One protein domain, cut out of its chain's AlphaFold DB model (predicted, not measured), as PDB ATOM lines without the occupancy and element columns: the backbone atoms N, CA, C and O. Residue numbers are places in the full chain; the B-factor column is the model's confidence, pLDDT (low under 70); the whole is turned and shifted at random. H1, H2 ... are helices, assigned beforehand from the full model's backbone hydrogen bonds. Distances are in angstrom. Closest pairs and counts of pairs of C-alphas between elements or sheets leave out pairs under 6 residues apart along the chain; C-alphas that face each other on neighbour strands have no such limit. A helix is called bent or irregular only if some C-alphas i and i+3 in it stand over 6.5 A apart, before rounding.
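Overview. This is residues 25 to 128 of the 322 residues of an uncharacterized protein of Candidatus Gastranaerophilales bacterium HUM_3 (UniProt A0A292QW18). A helical hairpin, H3 and H4, forms one end of an elongated shape, and the bent helix H2 crosses it: its second arm, H2b, packs steeply on residues 108 to 113 of H4, while its first arm, H2a, leads away towards the short helix H1 at the other end. Beyond H1, residues 33 to 39 of a long loop stick out, and after H4 the last residues, 115 to 128, fold back past it. The printed part has 104 residues with four named helices, H1, H2, H3 and H4 in that order, and no named strand; its class is all helix. It is loose, with a radius of gyration of the C-alphas of 15.9 A, and spans 54 by 30 by 18 A.

Arrangement. H1, residues 25 to 32, is followed by H2, residues 47 to 69, which was assigned as one helix by its hydrogen bonds but is bent, with C-alphas 58 and 61 at 7.2 A. Its arms, H2a at residues 47 to 58 and H2b at residues 61 to 69, stand at a steep tilt of 45 degrees. H1 and H2a are close but not clearly touching, their closest C-alphas, those of Tyr 25 and Arg 53, being 7.0 A apart. They run opposite ways at 37 degrees, only just a steep tilt. H3, residues 73 to 85, and H4, residues 98 to 114, form a helical hairpin: they touch, closest at the C-alphas of Tyr 84 and Lys 101, 6.2 A, and run opposite ways at a shallow tilt of 29 degrees. H2b touches H4, which meets it with residues 108 to 113 alone; the closest C-alphas, those of Ala 63 and Ile 112, are 4.3 A apart. H1 and H4 are apart. In H1, H2a, H3 and H4 each O i to N i+4 pair is within hydrogen-bond range; in H2b 4 of 5 are.

Along the chain. H1 begins at C-alpha 25, (38.779, 32.874, 37.123), and is 10.6 A long. H2a measures 16.3 A, H2b 13.0 A and H3 17.3 A from first to last C-alpha. H4 measures 23.7 A, from C-alpha 98 at (44.556, 51.691, 58.890) to C-alpha 114 at (31.017, 44.190, 40.948).

Size, cuts and confidence. The C-alphas farthest apart, those of Asp 35 and Gln 87, lie 54.8 A from each other. The printed part has no cut. The links H1 to H2 and H3 to H4 are long, with 14 and 12 residues, and the link H2 to H3 is tight. The mean pLDDT of the printed part is 91.2, and residues 87 to 94 are under 70.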
ATOM      1  N   TYR A  25      37.984  33.983  36.608       94.62
ATOM      2  CA  TYR A  25      38.779  32.874  37.123       94.62
ATOM      3  C   TYR A  25      38.476  31.604  36.338       94.62
ATOM      4  O   TYR A  25      39.399  30.959  35.843       94.62
ATOM      5  N   GLN A  26      37.192  31.313  36.127       94.88
ATOM      6  CA  GLN A  26      36.790  30.172  35.313       94.88
ATOM      7  C   GLN A  26      37.303  30.297  33.873       94.88
ATOM      8  O   GLN A  26      37.875  29.349  33.355       94.88
ATOM      9  N   GLN A  27      37.243  31.486  33.266       93.81
ATOM     10  CA  GLN A  27      37.831  31.711  31.938       93.81
ATOM     11  C   GLN A  27      39.345  31.434  31.886       93.81
ATOM     12  O   GLN A  27      39.844  30.979  30.860       93.81
ATOM     13  N   MET A  28      40.096  31.720  32.959       94.25
ATOM     14  CA  MET A  28      41.516  31.353  33.042       94.25
ATOM     15  C   MET A  28      41.703  29.834  33.136       94.25
ATOM     16  O   MET A  28      42.591  29.300  32.477       94.25
ATOM     17  N   VAL A  29      40.869  29.142  33.919       95.88
ATOM     18  CA  VAL A  29      40.870  27.670  34.030       95.88
ATOM     19  C   VAL A  29      40.531  27.015  32.692       95.88
ATOM     20  O   VAL A  29      41.224  26.087  32.278       95.88
ATOM     21  N   ASP A  30      39.519  27.515  31.991       95.06
ATOM     22  CA  ASP A  30      39.102  26.987  30.694       95.06
ATOM     23  C   ASP A  30      40.224  27.162  29.665       95.06
ATOM     24  O   ASP A  30      40.627  26.194  29.026       95.06
ATOM     25  N   ARG A  31      40.827  28.361  29.586       93.88
ATOM     26  CA  ARG A  31      41.991  28.606  28.716       93.88
ATOM     27  C   ARG A  31      43.175  27.710  29.062       93.88
ATOM     28  O   ARG A  31      43.844  27.227  28.156       93.88
ATOM     29  N   TYR A  32      43.449  27.481  30.345       94.88
ATOM     30  CA  TYR A  32      44.558  26.625  30.776       94.88
ATOM     31  C   TYR A  32      44.428  25.186  30.255       94.88
ATOM     32  O   TYR A  32      45.436  24.558  29.941       94.88
ATOM     33  N   ASN A  33      43.197  24.674  30.164       94.50
ATOM     34  CA  ASN A  33      42.896  23.306  29.732       94.50
ATOM     35  C   ASN A  33      42.443  23.211  28.264       94.50
ATOM     36  O   ASN A  33      42.037  22.140  27.822       94.50
ATOM     37  N   SER A  34      42.479  24.321  27.528       95.38
ATOM     38  CA  SER A  34      42.027  24.402  26.139       95.38
ATOM     39  C   SER A  34      42.963  23.648  25.188       95.38
ATOM     40  O   SER A  34      44.149  23.489  25.482       95.38
ATOM     41  N   ASP A  35      42.437  23.219  24.041       96.38
ATOM     42  CA  ASP A  35      43.207  22.859  22.844       96.38
ATOM     43  C   ASP A  35      43.291  24.010  21.821       96.38
ATOM     44  O   ASP A  35      43.971  23.903  20.801       96.38
ATOM     45  N   GLU A  36      42.673  25.154  22.113       96.88
ATOM     46  CA  GLU A  36      42.944  26.413  21.423       96.88
ATOM     47  C   GLU A  36      44.140  27.125  22.067       96.88
ATOM     48  O   GLU A  36      44.227  27.283  23.291       96.88
ATOM     49  N   LEU A  37      45.073  27.582  21.234       97.88
ATOM     50  CA  LEU A  37      46.238  28.332  21.688       97.88
ATOM     51  C   LEU A  37      45.832  29.775  21.991       97.88
ATOM     52  O   LEU A  37      45.124  30.411  21.213       97.88
ATOM     53  N   HIS A  38      46.357  30.328  23.082       96.69
ATOM     54  CA  HIS A  38      46.129  31.717  23.469       96.69
ATOM     55  C   HIS A  38      47.456  32.404  23.794       96.69
ATOM     56  O   HIS A  38      48.243  31.913  24.597       96.69
ATOM     57  N   SER A  39      47.711  33.572  23.202       94.19
ATOM     58  CA  SER A  39      48.952  34.326  23.436       94.19
ATOM     59  C   SER A  39      49.001  34.989  24.812       94.19
ATOM     60  O   SER A  39      50.064  35.116  25.422       94.19
ATOM     61  N   ASN A  40      47.841  35.413  25.315       89.06
ATOM     62  CA  ASN A  40      47.716  36.115  26.584       89.06
ATOM     63  C   ASN A  40      47.174  35.189  27.678       89.06
ATOM     64  O   ASN A  40      45.986  35.199  28.005       89.06
ATOM     65  N   ASN A  41      48.071  34.372  28.224       91.31
ATOM     66  CA  ASN A  41      47.757  33.438  29.296       91.31
ATOM     67  C   ASN A  41      48.062  34.024  30.679       91.31
ATOM     68  O   ASN A  41      49.065  34.710  30.892       91.31
ATOM     69  N   GLU A  42      47.210  33.667  31.634       91.25
ATOM     70  CA  GLU A  42      47.380  33.905  33.065       91.25
ATOM     71  C   GLU A  42      47.223  32.563  33.775       91.25
ATOM     72  O   GLU A  42      46.394  31.745  33.376       91.25
ATOM     73  N   ASN A  43      48.031  32.306  34.802       93.69
ATOM     74  CA  ASN A  43      48.008  31.027  35.501       93.69
ATOM     75  C   ASN A  43      46.896  30.998  36.557       93.69
ATOM     76  O   ASN A  43      47.068  31.635  37.597       93.69
ATOM     77  N   PRO A  44      45.798  30.241  36.366       94.62
ATOM     78  CA  PRO A  44      44.723  30.171  37.357       94.62
ATOM     79  C   PRO A  44      45.164  29.514  38.676       94.62
ATOM     80  O   PRO A  44      44.503  29.682  39.698       94.62
ATOM     81  N   TYR A  45      46.274  28.772  38.667       94.81
ATOM     82  CA  TYR A  45      46.795  28.038  39.821       94.81
ATOM     83  C   TYR A  45      48.004  28.716  40.473       94.81
ATOM     84  O   TYR A  45      48.698  28.086  41.269       94.81
ATOM     85  N   SER A  46      48.295  29.978  40.136       91.81
ATOM     86  CA  SER A  46      49.271  30.756  40.899       91.81
ATOM     87  C   SER A  46      48.736  31.060  42.301       91.81
ATOM     88  O   SER A  46      47.526  31.209  42.489       91.81
ATOM     89  N   ASP A  47      49.634  31.206  43.279       90.81
ATOM     90  CA  ASP A  47      49.256  31.563  44.654       90.81
ATOM     91  C   ASP A  47      48.403  32.840  44.701       90.81
ATOM     92  O   ASP A  47      47.440  32.920  45.461       90.81
ATOM     93  N   GLU A  48      48.716  33.818  43.844       90.38
ATOM     94  CA  GLU A  48      47.959  35.066  43.725       90.38
ATOM     95  C   GLU A  48      46.530  34.823  43.226       90.38
ATOM     96  O   GLU A  48      45.577  35.230  43.890       90.38
ATOM     97  N   ASN A  49      46.353  34.122  42.102       93.44
ATOM     98  CA  ASN A  49      45.020  33.891  41.543       93.44
ATOM     99  C   ASN A  49      44.164  32.984  42.435       93.44
ATOM    100  O   ASN A  49      42.958  33.207  42.558       93.44
ATOM    101  N   LEU A  50      44.779  32.019  43.124       94.81
ATOM    102  CA  LEU A  50      44.102  31.202  44.130       94.81
ATOM    103  C   LEU A  50      43.684  32.031  45.355       94.81
ATOM    104  O   LEU A  50      42.576  31.848  45.863       94.81
ATOM    105  N   ALA A  51      44.522  32.961  45.822       94.81
ATOM    106  CA  ALA A  51      44.180  33.856  46.927       94.81
ATOM    107  C   ALA A  51      43.039  34.819  46.562       94.81
ATOM    108  O   ALA A  51      42.112  34.994  47.357       94.81
ATOM    109  N   LEU A  52      43.068  35.392  45.352       95.25
ATOM    110  CA  LEU A  52      41.991  36.235  44.824       95.25
ATOM    111  C   LEU A  52      40.678  35.453  44.729       95.25
ATOM    112  O   LEU A  52      39.662  35.898  45.265       95.25
ATOM    113  N   ARG A  53      40.707  34.252  44.133       95.62
ATOM    114  CA  ARG A  53      39.521  33.392  44.016       95.62
ATOM    115  C   ARG A  53      38.943  33.028  45.379       95.62
ATOM    116  O   ARG A  53      37.737  33.131  45.590       95.62
ATOM    117  N   LYS A  54      39.803  32.656  46.325       95.62
ATOM    118  CA  LYS A  54      39.394  32.341  47.695       95.62
ATOM    119  C   LYS A  54      38.737  33.539  48.382       95.62
ATOM    120  O   LYS A  54      37.770  33.358  49.119       95.62
ATOM    121  N   LEU A  55      39.251  34.753  48.170       96.25
ATOM    122  CA  LEU A  55      38.647  35.958  48.735       96.25
ATOM    123  C   LEU A  55      37.275  36.246  48.106       96.25
ATOM    124  O   LEU A  55      36.337  36.551  48.840       96.25
ATOM    125  N   ASP A  56      37.133  36.082  46.789       96.19
ATOM    126  CA  ASP A  56      35.840  36.196  46.100       96.19
ATOM    127  C   ASP A  56      34.800  35.227  46.673       96.19
ATOM    128  O   ASP A  56      33.702  35.639  47.049       96.19
ATOM    129  N   GLU A  57      35.165  33.954  46.830       95.75
ATOM    130  CA  GLU A  57      34.300  32.924  47.417       95.75
ATOM    131  C   GLU A  57      33.882  33.256  48.856       95.75
ATOM    132  O   GLU A  57      32.723  33.069  49.233       95.75
ATOM    133  N   GLN A  58      34.805  33.791  49.663       95.44
ATOM    134  CA  GLN A  58      34.516  34.217  51.035       95.44
ATOM    135  C   GLN A  58      33.581  35.429  51.092       95.44
ATOM    136  O   GLN A  58      32.761  35.533  52.010       95.44
ATOM    137  N   LEU A  59      33.714  36.363  50.149       95.94
ATOM    138  CA  LEU A  59      32.950  37.607  50.136       95.94
ATOM    139  C   LEU A  59      31.587  37.475  49.463       95.94
ATOM    140  O   LEU A  59      30.686  38.231  49.826       95.94
ATOM    141  N   ALA A  60      31.399  36.527  48.544       96.31
ATOM    142  CA  ALA A  60      30.181  36.420  47.742       96.31
ATOM    143  C   ALA A  60      28.873  36.387  48.568       96.31
ATOM    144  O   ALA A  60      27.982  37.190  48.267       96.31
ATOM    145  N   PRO A  61      28.742  35.596  49.659       96.19
ATOM    146  CA  PRO A  61      27.513  35.584  50.459       96.19
ATOM    147  C   PRO A  61      27.246  36.916  51.175       96.19
ATOM    148  O   PRO A  61      26.106  37.374  51.271       96.19
ATOM    149  N   MET A  62      28.303  37.563  51.678       94.69
ATOM    150  CA  MET A  62      28.199  38.880  52.311       94.69
ATOM    151  C   MET A  62      27.799  39.933  51.276       94.69
ATOM    152  O   MET A  62      26.902  40.736  51.530       94.69
ATOM    153  N   ALA A  63      28.421  39.893  50.100       96.56
ATOM    154  CA  ALA A  63      28.173  40.823  49.017       96.56
ATOM    155  C   ALA A  63      26.717  40.762  48.535       96.56
ATOM    156  O   ALA A  63      26.055  41.795  48.422       96.56
ATOM    157  N   GLU A  64      26.193  39.551  48.340       96.00
ATOM    158  CA  GLU A  64      24.788  39.304  48.013       96.00
ATOM    159  C   GLU A  64      23.847  39.834  49.108       96.00
ATOM    160  O   GLU A  64      22.873  40.536  48.819       96.00
ATOM    161  N   ASN A  65      24.177  39.593  50.382       95.81
ATOM    162  CA  ASN A  65      23.392  40.108  51.498       95.81
ATOM    163  C   ASN A  65      23.345  41.644  51.525       95.81
ATOM    164  O   ASN A  65      22.277  42.215  51.750       95.81
ATOM    165  N   VAL A  66      24.467  42.322  51.274       96.62
ATOM    166  CA  VAL A  66      24.512  43.791  51.234       96.62
ATOM    167  C   VAL A  66      23.732  44.328  50.035       96.62
ATOM    168  O   VAL A  66      22.927  45.235  50.221       96.62
ATOM    169  N   ARG A  67      23.863  43.726  48.843       96.25
ATOM    170  CA  ARG A  67      23.063  44.097  47.657       96.25
ATOM    171  C   ARG A  67      21.553  43.979  47.887       96.25
ATOM    172  O   ARG A  67      20.773  44.747  47.328       96.25
ATOM    173  N   SER A  68      21.110  43.056  48.744       96.25
ATOM    174  CA  SER A  68      19.684  42.957  49.091       96.25
ATOM    175  C   SER A  68      19.169  44.178  49.879       96.25
ATOM    176  O   SER A  68      17.999  44.550  49.740       96.25
ATOM    177  N   LYS A  69      20.052  44.841  50.643       96.38
ATOM    178  CA  LYS A  69      19.741  45.946  51.567       96.38
ATOM    179  C   LYS A  69      20.037  47.325  50.973       96.38
ATOM    180  O   LYS A  69      19.211  48.219  51.107       96.38
ATOM    181  N   CYS A  70      21.181  47.483  50.316       97.50
ATOM    182  CA  CYS A  70      21.628  48.731  49.702       97.50
ATOM    183  C   CYS A  70      21.167  48.795  48.240       97.50
ATOM    184  O   CYS A  70      21.379  47.863  47.472       97.50
ATOM    185  N   LYS A  71      20.534  49.898  47.851       95.50
ATOM    186  CA  LYS A  71      20.048  50.192  46.496       95.50
ATOM    187  C   LYS A  71      20.980  51.120  45.723       95.50
ATOM    188  O   LYS A  71      20.914  51.144  44.498       95.50
ATOM    189  N   THR A  72      21.859  51.851  46.407       96.56
ATOM    190  CA  THR A  72      22.839  52.745  45.771       96.56
ATOM    191  C   THR A  72      24.270  52.450  46.217       96.56
ATOM    192  O   THR A  72      24.503  51.911  47.299       96.56
ATOM    193  N   ILE A  73      25.253  52.848  45.400       95.88
ATOM    194  CA  ILE A  73      26.680  52.743  45.759       95.88
ATOM    195  C   ILE A  73      26.985  53.550  47.027       95.88
ATOM    196  O   ILE A  73      27.806  53.125  47.837       95.88
ATOM    197  N   ASP A  74      26.327  54.691  47.234       96.75
ATOM    198  CA  ASP A  74      26.570  55.526  48.413       96.75
ATOM    199  C   ASP A  74      26.066  54.867  49.701       96.75
ATOM    200  O   ASP A  74      26.740  54.937  50.728       96.75
ATOM    201  N   GLU A  75      24.956  54.127  49.644       97.50
ATOM    202  CA  GLU A  75      24.508  53.291  50.765       97.50
ATOM    203  C   GLU A  75      25.500  52.159  51.066       97.50
ATOM    204  O   GLU A  75      25.763  51.876  52.235       97.50
ATOM    205  N   VAL A  76      26.099  51.545  50.037       97.62
ATOM    206  CA  VAL A  76      27.160  50.537  50.225       97.62
ATOM    207  C   VAL A  76      28.387  51.155  50.892       97.62
ATOM    208  O   VAL A  76      28.916  50.596  51.854       97.62
ATOM    209  N   ARG A  77      28.837  52.319  50.409       96.44
ATOM    210  CA  ARG A  77      29.968  53.058  50.991       96.44
ATOM    211  C   ARG A  77      29.697  53.423  52.442       96.44
ATOM    212  O   ARG A  77      30.575  53.247  53.279       96.44
ATOM    213  N   HIS A  78      28.485  53.879  52.756       94.75
ATOM    214  CA  HIS A  78      28.086  54.179  54.125       94.75
ATOM    215  C   HIS A  78      28.114  52.923  55.010       94.75
ATOM    216  O   HIS A  78      28.737  52.936  56.071       94.75
ATOM    217  N   TYR A  79      27.518  51.818  54.547       94.12
ATOM    218  CA  TYR A  79      27.519  50.537  55.256       94.12
ATOM    219  C   TYR A  79      28.941  50.043  55.566       94.12
ATOM    220  O   TYR A  79      29.261  49.712  56.710       94.12
ATOM    221  N   LEU A  80      29.820  50.025  54.561       94.00
ATOM    222  CA  LEU A  80      31.212  49.614  54.742       94.00
ATOM    223  C   LEU A  80      32.013  50.623  55.572       94.00
ATOM    224  O   LEU A  80      32.884  50.220  56.341       94.00
ATOM    225  N   GLY A  81      31.698  51.914  55.460       92.00
ATOM    226  CA  GLY A  81      32.292  52.973  56.265       92.00
ATOM    227  C   GLY A  81      32.056  52.744  57.754       92.00
ATOM    228  O   GLY A  81      32.999  52.789  58.540       92.00
ATOM    229  N   LEU A  82      30.826  52.388  58.138       89.06
ATOM    230  CA  LEU A  82      30.503  51.997  59.511       89.06
ATOM    231  C   LEU A  82      31.225  50.708  59.929       89.06
ATOM    232  O   LEU A  82      31.802  50.663  61.013       89.06
ATOM    233  N   LYS A  83      31.251  49.679  59.067       88.62
ATOM    234  CA  LYS A  83      31.919  48.393  59.343       88.62
ATOM    235  C   LYS A  83      33.417  48.547  59.640       88.62
ATOM    236  O   LYS A  83      33.934  47.861  60.522       88.62
ATOM    237  N   TYR A  84      34.119  49.383  58.875       89.06
ATOM    238  CA  TYR A  84      35.580  49.486  58.939       89.06
ATOM    239  C   TYR A  84      36.090  50.666  59.773       89.06
ATOM    240  O   TYR A  84      37.150  50.540  60.390       89.06
ATOM    241  N   PHE A  85      35.335  51.769  59.839       86.69
ATOM    242  CA  PHE A  85      35.776  53.044  60.423       86.69
ATOM    243  C   PHE A  85      34.782  53.649  61.434       86.69
ATOM    244  O   PHE A  85      34.987  54.770  61.900       86.69
ATOM    245  N   GLY A  86      33.697  52.943  61.776       80.44
ATOM    246  CA  GLY A  86      32.721  53.389  62.773       80.44
ATOM    247  C   GLY A  86      33.278  53.427  64.203       80.44
ATOM    248  O   GLY A  86      34.242  52.740  64.533       80.44
ATOM    249  N   GLN A  87      32.649  54.238  65.064       66.06
ATOM    250  CA  GLN A  87      33.028  54.370  66.480       66.06
ATOM    251  C   GLN A  87      32.480  53.250  67.376       66.06
ATOM    252  O   GLN A  87      32.987  53.051  68.478       66.06
ATOM    253  N   GLU A  88      31.459  52.517  66.923       59.09
ATOM    254  CA  GLU A  88      30.976  51.341  67.643       59.09
ATOM    255  C   GLU A  88      31.984  50.201  67.496       59.09
ATOM    256  O   GLU A  88      32.451  49.904  66.396       59.09
ATOM    257  N   GLU A  89      32.353  49.585  68.618       52.41
ATOM    258  CA  GLU A  89      33.421  48.595  68.703       52.41
ATOM    259  C   GLU A  89      33.106  47.300  67.932       52.41
ATOM    260  O   GLU A  89      32.836  46.250  68.517       52.41
ATOM    261  N   PHE A  90      33.225  47.306  66.607       56.31
ATOM    262  CA  PHE A  90      33.392  46.066  65.866       56.31
ATOM    263  C   PHE A  90      34.780  45.507  66.193       56.31
ATOM    264  O   PHE A  90      35.798  45.892  65.616       56.31
ATOM    265  N   ALA A  91      34.825  44.554  67.127       54.50
ATOM    266  CA  ALA A  91      36.037  43.833  67.525       54.50
ATOM    267  C   ALA A  91      36.831  43.252  66.331       54.50
ATOM    268  O   ALA A  91      38.032  43.011  66.439       54.50
ATOM    269  N   PHE A  92      36.179  43.062  65.178       59.38
ATOM    270  CA  PHE A  92      36.751  42.483  63.965       59.38
ATOM    271  C   PHE A  92      37.908  43.293  63.350       59.38
ATOM    272  O   PHE A  92      38.828  42.685  62.801       59.38
ATOM    273  N   THR A  93      37.905  44.632  63.451       60.31
ATOM    274  CA  THR A  93      38.917  45.490  62.796       60.31
ATOM    275  C   THR A  93      39.981  46.037  63.744       60.31
ATOM    276  O   THR A  93      41.007  46.519  63.270       60.31
ATOM    277  N   LYS A  94      39.813  45.906  65.072       68.00
ATOM    278  CA  LYS A  94      40.807  46.359  66.070       68.00
ATOM    279  C   LYS A  94      42.180  45.685  65.918       68.00
ATOM    280  O   LYS A  94      43.177  46.251  66.349       68.00
ATOM    281  N   LYS A  95      42.238  44.497  65.306       78.00
ATOM    282  CA  LYS A  95      43.493  43.770  65.044       78.00
ATOM    283  C   LYS A  95      44.282  44.274  63.828       78.00
ATOM    284  O   LYS A  95      45.429  43.873  63.673       78.00
ATOM    285  N   TRP A  96      43.681  45.111  62.982       82.25
ATOM    286  CA  TRP A  96      44.267  45.559  61.716       82.25
ATOM    287  C   TRP A  96      44.635  47.042  61.756       82.25
ATOM    288  O   TRP A  96      43.983  47.844  62.427       82.25
ATOM    289  N   LYS A  97      45.680  47.413  61.019       86.69
ATOM    290  CA  LYS A  97      46.151  48.795  60.856       86.69
ATOM    291  C   LYS A  97      45.312  49.536  59.811       86.69
ATOM    292  O   LYS A  97      44.659  48.918  58.978       86.69
ATOM    293  N   GLU A  98      45.359  50.868  59.814       87.19
ATOM    294  CA  GLU A  98      44.556  51.691  58.890       87.19
ATOM    295  C   GLU A  98      44.736  51.344  57.395       87.19
ATOM    296  O   GLU A  98      43.716  51.184  56.723       87.19
ATOM    297  N   PRO A  99      45.957  51.123  56.856       91.62
ATOM    298  CA  PRO A  99      46.110  50.711  55.454       91.62
ATOM    299  C   PRO A  99      45.444  49.364  55.139       91.62
ATOM    300  O   PRO A  99      44.818  49.205  54.096       91.62
ATOM    301  N   GLU A 100      45.521  48.408  56.070       92.75
ATOM    302  CA  GLU A 100      44.905  47.081  55.936       92.75
ATOM    303  C   GLU A 100      43.374  47.190  55.957       92.75
ATOM    304  O   GLU A 100      42.697  46.587  55.127       92.75
ATOM    305  N   LYS A 101      42.813  48.010  56.857       92.00
ATOM    306  CA  LYS A 101      41.364  48.275  56.908       92.00
ATOM    307  C   LYS A 101      40.861  48.911  55.619       92.00
ATOM    308  O   LYS A 101      39.807  48.521  55.124       92.00
ATOM    309  N   TYR A 102      41.604  49.876  55.081       94.44
ATOM    310  CA  TYR A 102      41.253  50.534  53.829       94.44
ATOM    311  C   TYR A 102      41.289  49.557  52.647       94.44
ATOM    312  O   TYR A 102      40.338  49.501  51.871       94.44
ATOM    313  N   ALA A 103      42.310  48.702  52.569       95.69
ATOM    314  CA  ALA A 103      42.381  47.656  51.554       95.69
ATOM    315  C   ALA A 103      41.217  46.656  51.654       95.69
ATOM    316  O   ALA A 103      40.601  46.308  50.645       95.69
ATOM    317  N   MET A 104      40.858  46.245  52.875       95.69
ATOM    318  CA  MET A 104      39.692  45.392  53.104       95.69
ATOM    319  C   MET A 104      38.380  46.072  52.698       95.69
ATOM    320  O   MET A 104      37.519  45.430  52.094       95.69
ATOM    321  N   TYR A 105      38.228  47.362  53.012       95.81
ATOM    322  CA  TYR A 105      37.092  48.180  52.592       95.81
ATOM    323  C   TYR A 105      36.974  48.225  51.062       95.81
ATOM    324  O   TYR A 105      35.888  47.986  50.539       95.81
ATOM    325  N   GLU A 106      38.069  48.483  50.339       97.19
ATOM    326  CA  GLU A 106      38.065  48.545  48.871       97.19
ATOM    327  C   GLU A 106      37.721  47.198  48.231       97.19
ATOM    328  O   GLU A 106      36.913  47.144  47.302       97.19
ATOM    329  N   ASN A 107      38.289  46.106  48.746       97.44
ATOM    330  CA  ASN A 107      38.009  44.763  48.239       97.44
ATOM    331  C   ASN A 107      36.553  44.360  48.486       97.44
ATOM    332  O   ASN A 107      35.883  43.901  47.562       97.44
ATOM    333  N   ASP A 108      36.028  44.595  49.692       97.44
ATOM    334  CA  ASP A 108      34.618  44.350  49.998       97.44
ATOM    335  C   ASP A 108      33.700  45.213  49.117       97.44
ATOM    336  O   ASP A 108      32.700  44.715  48.599       97.44
ATOM    337  N   LEU A 109      34.041  46.492  48.914       97.56
ATOM    338  CA  LEU A 109      33.291  47.403  48.047       97.56
ATOM    339  C   LEU A 109      33.251  46.883  46.609       97.56
ATOM    340  O   LEU A 109      32.183  46.882  45.997       97.56
ATOM    341  N   ASN A 110      34.382  46.413  46.078       96.88
ATOM    342  CA  ASN A 110      34.442  45.817  44.748       96.88
ATOM    343  C   ASN A 110      33.617  44.528  44.670       96.88
ATOM    344  O   ASN A 110      32.798  44.398  43.763       96.88
ATOM    345  N   ALA A 111      33.731  43.626  45.647       97.19
ATOM    346  CA  ALA A 111      32.933  42.402  45.683       97.19
ATOM    347  C   ALA A 111      31.418  42.689  45.748       97.19
ATOM    348  O   ALA A 111      30.619  42.027  45.079       97.19
ATOM    349  N   ILE A 112      30.996  43.711  46.501       97.50
ATOM    350  CA  ILE A 112      29.589  44.132  46.576       97.50
ATOM    351  C   ILE A 112      29.126  44.753  45.259       97.50
ATOM    352  O   ILE A 112      28.087  44.348  44.733       97.50
ATOM    353  N   CYS A 113      29.870  45.726  44.733       96.69
ATOM    354  CA  CYS A 113      29.461  46.500  43.563       96.69
ATOM    355  C   CYS A 113      29.607  45.736  42.248       96.69
ATOM    356  O   CYS A 113      28.841  45.986  41.318       96.69
ATOM    357  N   TYR A 114      30.586  44.834  42.180       96.38
ATOM    358  CA  TYR A 114      31.017  44.190  40.948       96.38
ATOM    359  C   TYR A 114      31.034  42.663  41.004       96.38
ATOM    360  O   TYR A 114      31.315  42.053  39.988       96.38
ATOM    361  N   GLY A 115      30.753  42.030  42.150       95.31
ATOM    362  CA  GLY A 115      30.728  40.564  42.291       95.31
ATOM    363  C   GLY A 115      32.101  39.883  42.358       95.31
ATOM    364  O   GLY A 115      32.166  38.666  42.504       95.31
ATOM    365  N   THR A 116      33.184  40.659  42.291       95.56
ATOM    366  CA  THR A 116      34.572  40.200  42.436       95.56
ATOM    367  C   THR A 116      35.452  41.318  43.003       95.56
ATOM    368  O   THR A 116      35.192  42.502  42.764       95.56
ATOM    369  N   VAL A 117      36.513  40.961  43.724       95.06
ATOM    370  CA  VAL A 117      37.581  41.871  44.162       95.06
ATOM    371  C   VAL A 117      38.465  42.341  43.001       95.06
ATOM    372  O   VAL A 117      39.181  43.338  43.135       95.06
ATOM    373  N   GLY A 118      38.398  41.671  41.844       88.88
ATOM    374  CA  GLY A 118      39.191  41.991  40.661       88.88
ATOM    375  C   GLY A 118      40.691  41.911  40.945       88.88
ATOM    376  O   GLY A 118      41.168  40.929  41.496       88.88
ATOM    377  N   GLY A 119      41.439  42.963  40.592       84.38
ATOM    378  CA  GLY A 119      42.881  43.032  40.865       84.38
ATOM    379  C   GLY A 119      43.255  43.180  42.345       84.38
ATOM    380  O   GLY A 119      44.433  43.064  42.651       84.38
ATOM    381  N   ALA A 120      42.264  43.428  43.214       92.31
ATOM    382  CA  ALA A 120      42.337  43.622  44.662       92.31
ATOM    383  C   ALA A 120      43.410  44.604  45.189       92.31
ATOM    384  O   ALA A 120      44.514  44.766  44.676       92.31
ATOM    385  N   ASN A 121      43.113  45.267  46.302       94.62
ATOM    386  CA  ASN A 121      44.137  45.961  47.065       94.62
ATOM    387  C   ASN A 121      44.964  44.927  47.848       94.62
ATOM    388  O   ASN A 121      44.469  44.297  48.785       94.62
ATOM    389  N   ARG A 122      46.234  44.756  47.457       91.62
ATOM    390  CA  ARG A 122      47.161  43.745  48.003       91.62
ATOM    391  C   ARG A 122      47.594  43.993  49.452       91.62
ATOM    392  O   ARG A 122      48.185  43.108  50.060       91.62
ATOM    393  N   GLN A 123      47.287  45.161  50.023       93.12
ATOM    394  CA  GLN A 123      47.472  45.418  51.457       93.12
ATOM    395  C   GLN A 123      46.395  44.745  52.320       93.12
ATOM    396  O   GLN A 123      46.465  44.812  53.546       93.12
ATOM    397  N   ASP A 124      45.396  44.102  51.707       94.75
ATOM    398  CA  ASP A 124      44.399  43.323  52.425       94.75
ATOM    399  C   ASP A 124      45.044  42.062  53.025       94.75
ATOM    400  O   ASP A 124      45.461  41.161  52.286       94.75
ATOM    401  N   PRO A 125      45.096  41.943  54.363       92.19
ATOM    402  CA  PRO A 125      45.782  40.838  55.023       92.19
ATOM    403  C   PRO A 125      45.122  39.478  54.751       92.19
ATOM    404  O   PRO A 125      45.738  38.443  54.999       92.19
ATOM    405  N   ARG A 126      43.887  39.441  54.223       93.12
ATOM    406  CA  ARG A 126      43.206  38.195  53.826       93.12
ATOM    407  C   ARG A 126      43.817  37.555  52.580       93.12
ATOM    408  O   ARG A 126      43.672  36.347  52.410       93.12
ATOM    409  N   LEU A 127      44.495  38.342  51.740       93.56
ATOM    410  CA  LEU A 127      45.185  37.848  50.546       93.56
ATOM    411  C   LEU A 127      46.532  37.203  50.878       93.56
ATOM    412  O   LEU A 127      47.028  36.410  50.085       93.56
ATOM    413  N   ASN A 128      47.119  37.533  52.038       89.12
ATOM    414  CA  ASN A 128      48.452  37.078  52.445       89.12
ATOM    415  C   ASN A 128      49.511  37.287  51.340       89.12
ATOM    416  O   ASN A 128      50.356  36.427  51.084       89.12
TER     417      ASN A 128